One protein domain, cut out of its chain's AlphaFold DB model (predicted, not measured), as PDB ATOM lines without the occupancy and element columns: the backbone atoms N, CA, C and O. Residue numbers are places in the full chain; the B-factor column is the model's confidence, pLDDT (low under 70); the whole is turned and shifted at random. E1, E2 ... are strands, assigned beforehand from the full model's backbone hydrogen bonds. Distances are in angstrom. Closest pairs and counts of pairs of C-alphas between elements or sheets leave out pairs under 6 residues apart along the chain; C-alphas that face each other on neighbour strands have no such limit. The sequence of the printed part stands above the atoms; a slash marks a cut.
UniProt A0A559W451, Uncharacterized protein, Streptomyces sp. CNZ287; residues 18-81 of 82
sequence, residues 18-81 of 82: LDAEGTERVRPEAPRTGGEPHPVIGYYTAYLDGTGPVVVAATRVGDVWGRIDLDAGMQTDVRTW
ATOM      1  N   LEU A  18     -38.996  37.572  72.330       88.56
ATOM      2  CA  LEU A  18     -40.347  38.113  72.388       88.56
ATOM      3  C   LEU A  18     -41.200  37.273  73.346       88.56
ATOM      4  O   LEU A  18     -40.926  36.085  73.545       88.56
ATOM      5  N   ASP A  19     -42.222  37.880  73.942       88.75
ATOM      6  CA  ASP A  19     -43.318  37.132  74.560       88.75
ATOM      7  C   ASP A  19     -44.263  36.534  73.497       88.75
ATOM      8  O   ASP A  19     -44.028  36.644  72.289       88.75
ATOM      9  N   ALA A  20     -45.310  35.834  73.942       88.12
ATOM     10  CA  ALA A  20     -46.253  35.171  73.039       88.12
ATOM     11  C   ALA A  20     -47.066  36.177  72.206       88.12
ATOM     12  O   ALA A  20     -47.512  35.862  71.103       88.12
ATOM     13  N   GLU A  21     -47.226  37.390  72.727       93.12
ATOM     14  CA  GLU A  21     -47.919  38.516  72.117       93.12
ATOM     15  C   GLU A  21     -47.027  39.286  71.125       93.12
ATOM     16  O   GLU A  21     -47.516  40.148  70.393       93.12
ATOM     17  N   GLY A  22     -45.734  38.949  71.053       88.44
ATOM     18  CA  GLY A  22     -44.758  39.561  70.154       88.44
ATOM     19  C   GLY A  22     -44.090  40.821  70.714       88.44
ATOM     20  O   GLY A  22     -43.392  41.517  69.976       88.44
ATOM     21  N   THR A  23     -44.275  41.122  71.997       92.62
ATOM     22  CA  THR A  23     -43.604  42.224  72.690       92.62
ATOM     23  C   THR A  23     -42.169  41.832  73.018       92.62
ATOM     24  O   THR A  23     -41.899  40.710  73.448       92.62
ATOM     25  N   GLU A  24     -41.224  42.758  72.842       91.75
ATOM     26  CA  GLU A  24     -39.836  42.557  73.260       91.75
ATOM     27  C   GLU A  24     -39.761  42.334  74.768       91.75
ATOM     28  O   GLU A  24     -40.046  43.230  75.562       91.75
ATOM     29  N   ARG A  25     -39.357  41.122  75.148       88.88
ATOM     30  CA  ARG A  25     -39.132  40.742  76.537       88.88
ATOM     31  C   ARG A  25     -37.702  41.040  76.953       88.88
ATOM     32  O   ARG A  25     -37.480  41.632  78.001       88.88
ATOM     33  N   VAL A  26     -36.734  40.610  76.145       89.50
ATOM     34  CA  VAL A  26     -35.318  40.852  76.426       89.50
ATOM     35  C   VAL A  26     -34.497  40.897  75.146       89.50
ATOM     36  O   VAL A  26     -34.740  40.151  74.198       89.50
ATOM     37  N   ARG A  27     -33.478  41.753  75.142       88.56
ATOM     38  CA  ARG A  27     -32.463  41.839  74.095       88.56
ATOM     39  C   ARG A  27     -31.130  41.361  74.656       88.56
ATOM     40  O   ARG A  27     -30.510  42.114  75.411       88.56
ATOM     41  N   PRO A  28     -30.709  40.127  74.335       84.62
ATOM     42  CA  PRO A  28     -29.482  39.572  74.879       84.62
ATOM     43  C   PRO A  28     -28.267  40.434  74.538       84.62
ATOM     44  O   PRO A  28     -28.092  40.857  73.395       84.62
ATOM     45  N   GLU A  29     -27.402  40.661  75.519       81.25
ATOM     46  CA  GLU A  29     -26.066  41.192  75.277       81.25
ATOM     47  C   GLU A  29     -25.218  40.179  74.500       81.25
ATOM     48  O   GLU A  29     -25.527  38.987  74.436       81.25
ATOM     49  N   ALA A  30     -24.107  40.636  73.921       75.06
ATOM     50  CA  ALA A  30     -23.133  39.722  73.343       75.06
ATOM     51  C   ALA A  30     -22.586  38.773  74.433       75.06
ATOM     52  O   ALA A  30     -22.271  39.233  75.537       75.06
ATOM     53  N   PRO A  31     -22.406  37.474  74.142       73.00
ATOM     54  CA  PRO A  31     -21.828  36.538  75.093       73.00
ATOM     55  C   PRO A  31     -20.451  36.986  75.568       73.00
ATOM     56  O   PRO A  31     -19.596  37.384  74.768       73.00
ATOM     57  N   ARG A  32     -20.200  36.854  76.870       72.94
ATOM     58  CA  ARG A  32     -18.864  37.057  77.432       72.94
ATOM     59  C   ARG A  32     -18.040  35.793  77.217       72.94
ATOM     60  O   ARG A  32     -18.089  34.855  78.005       72.94
ATOM     61  N   THR A  33     -17.275  35.766  76.137       67.88
ATOM     62  CA  THR A  33     -16.223  34.767  75.927       67.88
ATOM     63  C   THR A  33     -14.996  35.201  76.729       67.88
ATOM     64  O   THR A  33     -14.602  36.356  76.617       67.88
ATOM     65  N   GLY A  34     -14.406  34.327  77.549       61.38
ATOM     66  CA  GLY A  34     -13.375  34.664  78.549       61.38
ATOM     67  C   GLY A  34     -12.005  35.186  78.059       61.38
ATOM     68  O   GLY A  34     -11.011  34.913  78.721       61.38
ATOM     69  N   GLY A  35     -11.920  35.916  76.940       57.34
ATOM     70  CA  GLY A  35     -10.705  36.580  76.442       57.34
ATOM     71  C   GLY A  35     -10.998  37.880  75.667       57.34
ATOM     72  O   GLY A  35     -12.051  38.003  75.040       57.34
ATOM     73  N   GLU A  36     -10.075  38.853  75.739       50.28
ATOM     74  CA  GLU A  36     -10.090  40.150  75.018       50.28
ATOM     75  C   GLU A  36     -10.134  40.006  73.471       50.28
ATOM     76  O   GLU A  36      -9.704  38.983  72.941       50.28
ATOM     77  N   PRO A  37     -10.485  41.063  72.705       51.09
ATOM     78  CA  PRO A  37     -11.747  41.784  72.690       51.09
ATOM     79  C   PRO A  37     -12.602  41.335  71.478       51.09
ATOM     80  O   PRO A  37     -12.216  41.454  70.317       51.09
ATOM     81  N   HIS A  38     -13.801  40.831  71.774       63.47
ATOM     82  CA  HIS A  38     -14.922  40.562  70.857       63.47
ATOM     83  C   HIS A  38     -14.690  39.610  69.660       63.47
ATOM     84  O   HIS A  38     -14.633  40.034  68.500       63.47
ATOM     85  N   PRO A  39     -14.716  38.283  69.902       63.84
ATOM     86  CA  PRO A  39     -14.815  37.281  68.844       63.84
ATOM     87  C   PRO A  39     -16.255  37.046  68.359       63.84
ATOM     88  O   PRO A  39     -16.430  36.438  67.313       63.84
ATOM     89  N   VAL A  40     -17.294  37.486  69.074       67.75
ATOM     90  CA  VAL A  40     -18.696  37.180  68.728       67.75
ATOM     91  C   VAL A  40     -19.044  37.782  67.369       67.75
ATOM     92  O   VAL A  40     -18.779  38.955  67.154       67.75
ATOM     93  N   ILE A  41     -19.634  37.011  66.457       74.19
ATOM     94  CA  ILE A  41     -20.185  37.441  65.161       74.19
ATOM     95  C   ILE A  41     -21.662  37.803  65.340       74.19
ATOM     96  O   ILE A  41     -22.054  38.894  64.928       74.19
ATOM     97  N   GLY A  42     -22.411  36.948  66.042       77.69
ATOM     98  CA  GLY A  42     -23.809  37.134  66.432       77.69
ATOM     99  C   GLY A  42     -24.457  35.806  66.842       77.69
ATOM    100  O   GLY A  42     -23.875  34.737  66.646       77.69
ATOM    101  N   TYR A  43     -25.665  35.864  67.397       81.88
ATOM    102  CA  TYR A  43     -26.511  34.684  67.596       81.88
ATOM    103  C   TYR A  43     -27.031  34.182  66.244       81.88
ATOM    104  O   TYR A  43     -27.519  34.990  65.457       81.88
ATOM    105  N   TYR A  44     -26.933  32.883  65.950       81.25
ATOM    106  CA  TYR A  44     -27.393  32.333  64.658       81.25
ATOM    107  C   TYR A  44     -28.420  31.210  64.799       81.25
ATOM    108  O   TYR A  44     -28.976  30.744  63.805       81.25
ATOM    109  N   THR A  45     -28.676  30.748  66.019       86.38
ATOM    110  CA  THR A  45     -29.619  29.666  66.279       86.38
ATOM    111  C   THR A  45     -30.125  29.735  67.714       86.38
ATOM    112  O   THR A  45     -29.372  30.067  68.630       86.38
ATOM    113  N   ALA A  46     -31.405  29.413  67.899       88.00
ATOM    114  CA  ALA A  46     -32.057  29.322  69.195       88.00
ATOM    115  C   ALA A  46     -32.958  28.082  69.246       88.00
ATOM    116  O   ALA A  46     -33.633  27.752  68.270       88.00
ATOM    117  N   TYR A  47     -32.986  27.427  70.401       87.19
ATOM    118  CA  TYR A  47     -33.831  26.280  70.704       87.19
ATOM    119  C   TYR A  47     -34.512  26.502  72.048       87.19
ATOM    120  O   TYR A  47     -33.948  27.140  72.932       87.19
ATOM    121  N   LEU A  48     -35.707  25.952  72.228       85.81
ATOM    122  CA  LEU A  48     -36.333  25.874  73.544       85.81
ATOM    123  C   LEU A  48     -36.005  24.522  74.171       85.81
ATOM    124  O   LEU A  48     -36.118  23.490  73.510       85.81
ATOM    125  N   ASP A  49     -35.654  24.526  75.450       83.62
ATOM    126  CA  ASP A  49     -35.687  23.328  76.279       83.62
ATOM    127  C   ASP A  49     -36.664  23.492  77.450       83.62
ATOM    128  O   ASP A  49     -37.317  24.526  77.594       83.62
ATOM    129  N   GLY A  50     -36.781  22.466  78.298       82.19
ATOM    130  CA  GLY A  50     -37.710  22.461  79.437       82.19
ATOM    131  C   GLY A  50     -37.456  23.535  80.504       82.19
ATOM    132  O   GLY A  50     -38.202  23.615  81.473       82.19
ATOM    133  N   THR A  51     -36.415  24.349  80.346       83.75
ATOM    134  CA  THR A  51     -35.975  25.378  81.294       83.75
ATOM    135  C   THR A  51     -35.780  26.751  80.645       83.75
ATOM    136  O   THR A  51     -35.573  27.725  81.362       83.75
ATOM    137  N   GLY A  52     -35.879  26.863  79.317       84.94
ATOM    138  CA  GLY A  52     -35.860  28.141  78.610       84.94
ATOM    139  C   GLY A  52     -35.119  28.107  77.271       84.94
ATOM    140  O   GLY A  52     -34.769  27.036  76.768       84.94
ATOM    141  N   PRO A  53     -34.890  29.283  76.664       87.50
ATOM    142  CA  PRO A  53     -34.155  29.388  75.414       87.50
ATOM    143  C   PRO A  53     -32.661  29.101  75.603       87.50
ATOM    144  O   PRO A  53     -31.970  29.722  76.415       87.50
ATOM    145  N   VAL A  54     -32.165  28.182  74.785       88.06
ATOM    146  CA  VAL A  54     -30.752  27.898  74.554       88.06
ATOM    147  C   VAL A  54     -30.373  28.533  73.227       88.06
ATOM    148  O   VAL A  54     -31.025  28.293  72.213       88.06
ATOM    149  N   VAL A  55     -29.319  29.336  73.214       88.38
ATOM    150  CA  VAL A  55     -28.856  30.017  72.003       88.38
ATOM    151  C   VAL A  55     -27.442  29.593  71.660       88.38
ATOM    152  O   VAL A  55     -26.637  29.300  72.546       88.38
ATOM    153  N   VAL A  56     -27.145  29.597  70.364       85.38
ATOM    154  CA  VAL A  56     -25.802  29.392  69.832       85.38
ATOM    155  C   VAL A  56     -25.339  30.688  69.177       85.38
ATOM    156  O   VAL A  56     -26.032  31.281  68.342       85.38
ATOM    157  N   ALA A  57     -24.173  31.151  69.605       85.62
ATOM    158  CA  ALA A  57     -23.516  32.340  69.110       85.62
ATOM    159  C   ALA A  57     -22.271  31.945  68.326       85.62
ATOM    160  O   ALA A  57     -21.396  31.234  68.824       85.62
ATOM    161  N   ALA A  58     -22.191  32.450  67.100       82.62
ATOM    162  CA  ALA A  58     -21.017  32.284  66.273       82.62
ATOM    163  C   ALA A  58     -19.928  33.211  66.791       82.62
ATOM    164  O   ALA A  58     -20.185  34.391  67.060       82.62
ATOM    165  N   THR A  59     -18.707  32.702  66.911       78.50
ATOM    166  CA  THR A  59     -17.547  33.516  67.272       78.50
ATOM    167  C   THR A  59     -16.365  33.219  66.354       78.50
ATOM    168  O   THR A  59     -16.281  32.160  65.740       78.50
ATOM    169  N   ARG A  60     -15.403  34.141  66.275       74.88
ATOM    170  CA  ARG A  60     -14.163  33.995  65.499       74.88
ATOM    171  C   ARG A  60     -13.252  32.870  65.992       74.88
ATOM    172  O   ARG A  60     -12.329  32.506  65.275       74.88
ATOM    173  N   VAL A  61     -13.482  32.349  67.197       75.25
ATOM    174  CA  VAL A  61     -12.664  31.290  67.813       75.25
ATOM    175  C   VAL A  61     -13.422  29.966  67.966       75.25
ATOM    176  O   VAL A  61     -12.929  29.049  68.616       75.25
ATOM    177  N   GLY A  62     -14.607  29.859  67.355       76.88
ATOM    178  CA  GLY A  62     -15.500  28.705  67.452       76.88
ATOM    179  C   GLY A  62     -16.848  29.065  68.068       76.88
ATOM    180  O   GLY A  62     -16.974  30.051  68.798       76.88
ATOM    181  N   ASP A  63     -17.866  28.274  67.759       85.56
ATOM    182  CA  ASP A  63     -19.225  28.533  68.221       85.56
ATOM    183  C   ASP A  63     -19.354  28.250  69.721       85.56
ATOM    184  O   ASP A  63     -18.719  27.346  70.276       85.56
ATOM    185  N   VAL A  64     -20.181  29.045  70.396       86.31
ATOM    186  CA  VAL A  64     -20.506  28.859  71.812       86.31
ATOM    187  C   VAL A  64     -22.006  28.775  72.002       86.31
ATOM    188  O   VAL A  64     -22.774  29.417  71.292       86.31
ATOM    189  N   TRP A  65     -22.430  28.002  72.991       89.00
ATOM    190  CA  TRP A  65     -23.828  27.853  73.359       89.00
ATOM    191  C   TRP A  65     -24.032  28.064  74.851       89.00
ATOM    192  O   TRP A  65     -23.091  27.979  75.638       89.00
ATOM    193  N   GLY A  66     -25.274  28.334  75.232       89.56
ATOM    194  CA  GLY A  66     -25.644  28.653  76.603       89.56
ATOM    195  C   GLY A  66     -27.096  29.100  76.687       89.56
ATOM    196  O   GLY A  66     -27.764  29.273  75.663       89.56
ATOM    197  N   ARG A  67     -27.583  29.277  77.910       91.19
ATOM    198  CA  ARG A  67     -28.957  29.708  78.187       91.19
ATOM    199  C   ARG A  67     -29.045  31.222  78.188       91.19
ATOM    200  O   ARG A  67     -28.079  31.874  78.560       91.19
ATOM    201  N   ILE A  68     -30.190  31.782  77.815       88.81
ATOM    202  CA  ILE A  68     -30.450  33.202  78.074       88.81
ATOM    203  C   ILE A  68     -31.119  33.344  79.435       88.81
ATOM    204  O   ILE A  68     -32.206  32.812  79.660       88.81
ATOM    205  N   ASP A  69     -30.478  34.105  80.316       88.88
ATOM    206  CA  ASP A  69     -31.140  34.700  81.466       88.88
ATOM    207  C   ASP A  69     -32.089  35.793  80.953       88.88
ATOM    208  O   ASP A  69     -31.656  36.805  80.396       88.88
ATOM    209  N   LEU A  70     -33.392  35.548  81.088       87.50
ATOM    210  CA  LEU A  70     -34.430  36.440  80.577       87.50
ATOM    211  C   LEU A  70     -34.582  37.721  81.402       87.50
ATOM    212  O   LEU A  70     -35.137  38.684  80.879       87.50
ATOM    213  N   ASP A  71     -34.096  37.734  82.642       88.75
ATOM    214  CA  ASP A  71     -34.157  38.903  83.517       88.75
ATOM    215  C   ASP A  71     -32.914  39.780  83.319       88.75
ATOM    216  O   ASP A  71     -33.013  41.004  83.235       88.75
ATOM    217  N   ALA A  72     -31.735  39.160  83.195       86.69
ATOM    218  CA  ALA A  72     -30.465  39.868  83.032       86.69
ATOM    219  C   ALA A  72     -30.094  40.169  81.570       86.69
ATOM    220  O   ALA A  72     -29.204  40.981  81.320       86.69
ATOM    221  N   GLY A  73     -30.712  39.490  80.599       86.81
ATOM    222  CA  GLY A  73     -30.336  39.590  79.187       86.81
ATOM    223  C   GLY A  73     -28.926  39.082  78.897       86.81
ATOM    224  O   GLY A  73     -28.290  39.531  77.947       86.81
ATOM    225  N   MET A  74     -28.416  38.154  79.706       87.12
ATOM    226  CA  MET A  74     -27.073  37.600  79.551       87.12
ATOM    227  C   MET A  74     -27.131  36.133  79.150       87.12
ATOM    228  O   MET A  74     -27.981  35.378  79.622       87.12
ATOM    229  N   GLN A  75     -26.182  35.712  78.311       86.88
ATOM    230  CA  GLN A  75     -25.956  34.290  78.099       86.88
ATOM    231  C   GLN A  75     -25.207  33.702  79.302       86.88
ATOM    232  O   GLN A  75     -24.117  34.159  79.653       86.88
ATOM    233  N   THR A  76     -25.785  32.679  79.916       87.56
ATOM    234  CA  THR A  76     -25.243  31.929  81.049       87.56
ATOM    235  C   THR A  76     -24.889  30.503  80.630       87.56
ATOM    236  O   THR A  76     -25.246  30.048  79.538       87.56
ATOM    237  N   ASP A  77     -24.127  29.802  81.475       84.44
ATOM    238  CA  ASP A  77     -23.640  28.440  81.208       84.44
ATOM    239  C   ASP A  77     -22.905  28.296  79.863       84.44
ATOM    240  O   ASP A  77     -23.029  27.280  79.177       84.44
ATOM    241  N   VAL A  78     -22.134  29.324  79.489       84.69
ATOM    242  CA  VAL A  78     -21.454  29.408  78.191       84.69
ATOM    243  C   VAL A  78     -20.447  28.271  78.030       84.69
ATOM    244  O   VAL A  78     -19.523  28.107  78.830       84.69
ATOM    245  N   ARG A  79     -20.610  27.490  76.963       84.31
ATOM    246  CA  ARG A  79     -19.777  26.336  76.613       84.31
ATOM    247  C   ARG A  79     -19.445  26.359  75.131       84.31
ATOM    248  O   ARG A  79     -20.197  26.893  74.324       84.31
ATOM    249  N   THR A  80     -18.338  25.730  74.756       83.00
ATOM    250  CA  THR A  80     -18.010  25.521  73.342       83.00
ATOM    251  C   THR A  80     -19.034  24.579  72.707       83.00
ATOM    252  O   THR A  80     -19.398  23.559  73.298       83.00
ATOM    253  N   TRP A  81     -19.506  24.929  71.517       76.62
ATOM    254  CA  TRP A  81     -20.337  24.078  70.673       76.62
ATOM    255  C   TRP A  81     -19.414  23.247  69.770       76.62
ATOM    256  O   TRP A  81     -18.434  23.772  69.240       76.62
TER     257      TRP A  81
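Overview. This is residues 18 to 81 of the 82 residues of an uncharacterized protein of Streptomyces sp. CNZ287 (UniProt A0A559W451). The domain is one strongly twisted sheet of four strands, E2 to E5, folded as a chain of hairpins, with the long unnamed stretch of residues 27 to 39 passing over one face of it. Residues 19 to 24 stick out beyond one end of this body, and the short strand E1 leads from there back toward the sheet. The printed part has 64 residues with no named helix and five named strands, E1 to E5 in chain order; the sheet's order is E2, E3, E4, E5, all antiparallel, and the class is all strand. The whole is compact, with a radius of gyration of the C-alphas of 11.8 A, and elongated in outline, spanning 37 by 21 by 18 A.

Arrangement. The sheet is a meander, each strand the antiparallel neighbour of the one before: E2, residues 40 to 49; E3, residues 52 to 59; E4, residues 64 to 69; and E5, residues 74 to 80. From edge to edge its strands' lines turn by 84 degrees. E2 and E3 form a hairpin at 156 degrees between directions; C-alphas 43 and 57 face each other at 4.1 A, and N 41 and O 58 are within hydrogen-bond range at 2.7 A, as are N 54 and O 47 at 2.8 A. E2 bends by 55 degrees at residue 44. E3 and E4 form a hairpin at 141 degrees, with C-alphas 56 and 65 facing each other at 4.3 A and N 57 and O 64 within range at 2.8 A. E4 and E5 form a hairpin at 156 degrees, with C-alphas 64 and 80 facing each other at 4.4 A and N 65 and O 79 within range at 2.8 A. The edge strands E2 and E5 are apart. E1, residues 24 to 26, pairs with no named strand and is apart from E2, E3, E4 and E5.

Along the chain. E2 is the longest strand by residues, 23.2 A from C-alpha 40 at (-18.696, 37.180, 68.728) to C-alpha 49. E3 measures 22.2 A, E4 15.5 A and E5 16.3 A, the last ending with C-alpha 80 at (-18.010, 25.521, 73.342). E1 begins with C-alpha 24 at (-39.836, 42.557, 73.260).

Size, cuts and confidence. The C-alphas of Glu 21 and Glu 36 are the two farthest apart, at 38.0 A. The printed part has no cut. The link from E1 to E2, 13 residues, is long; those from E2 to E3, E3 to E4 and E4 to E5 are tight. The mean pLDDT of the printed part is 81.7, and residues 33 to 40 are under 70.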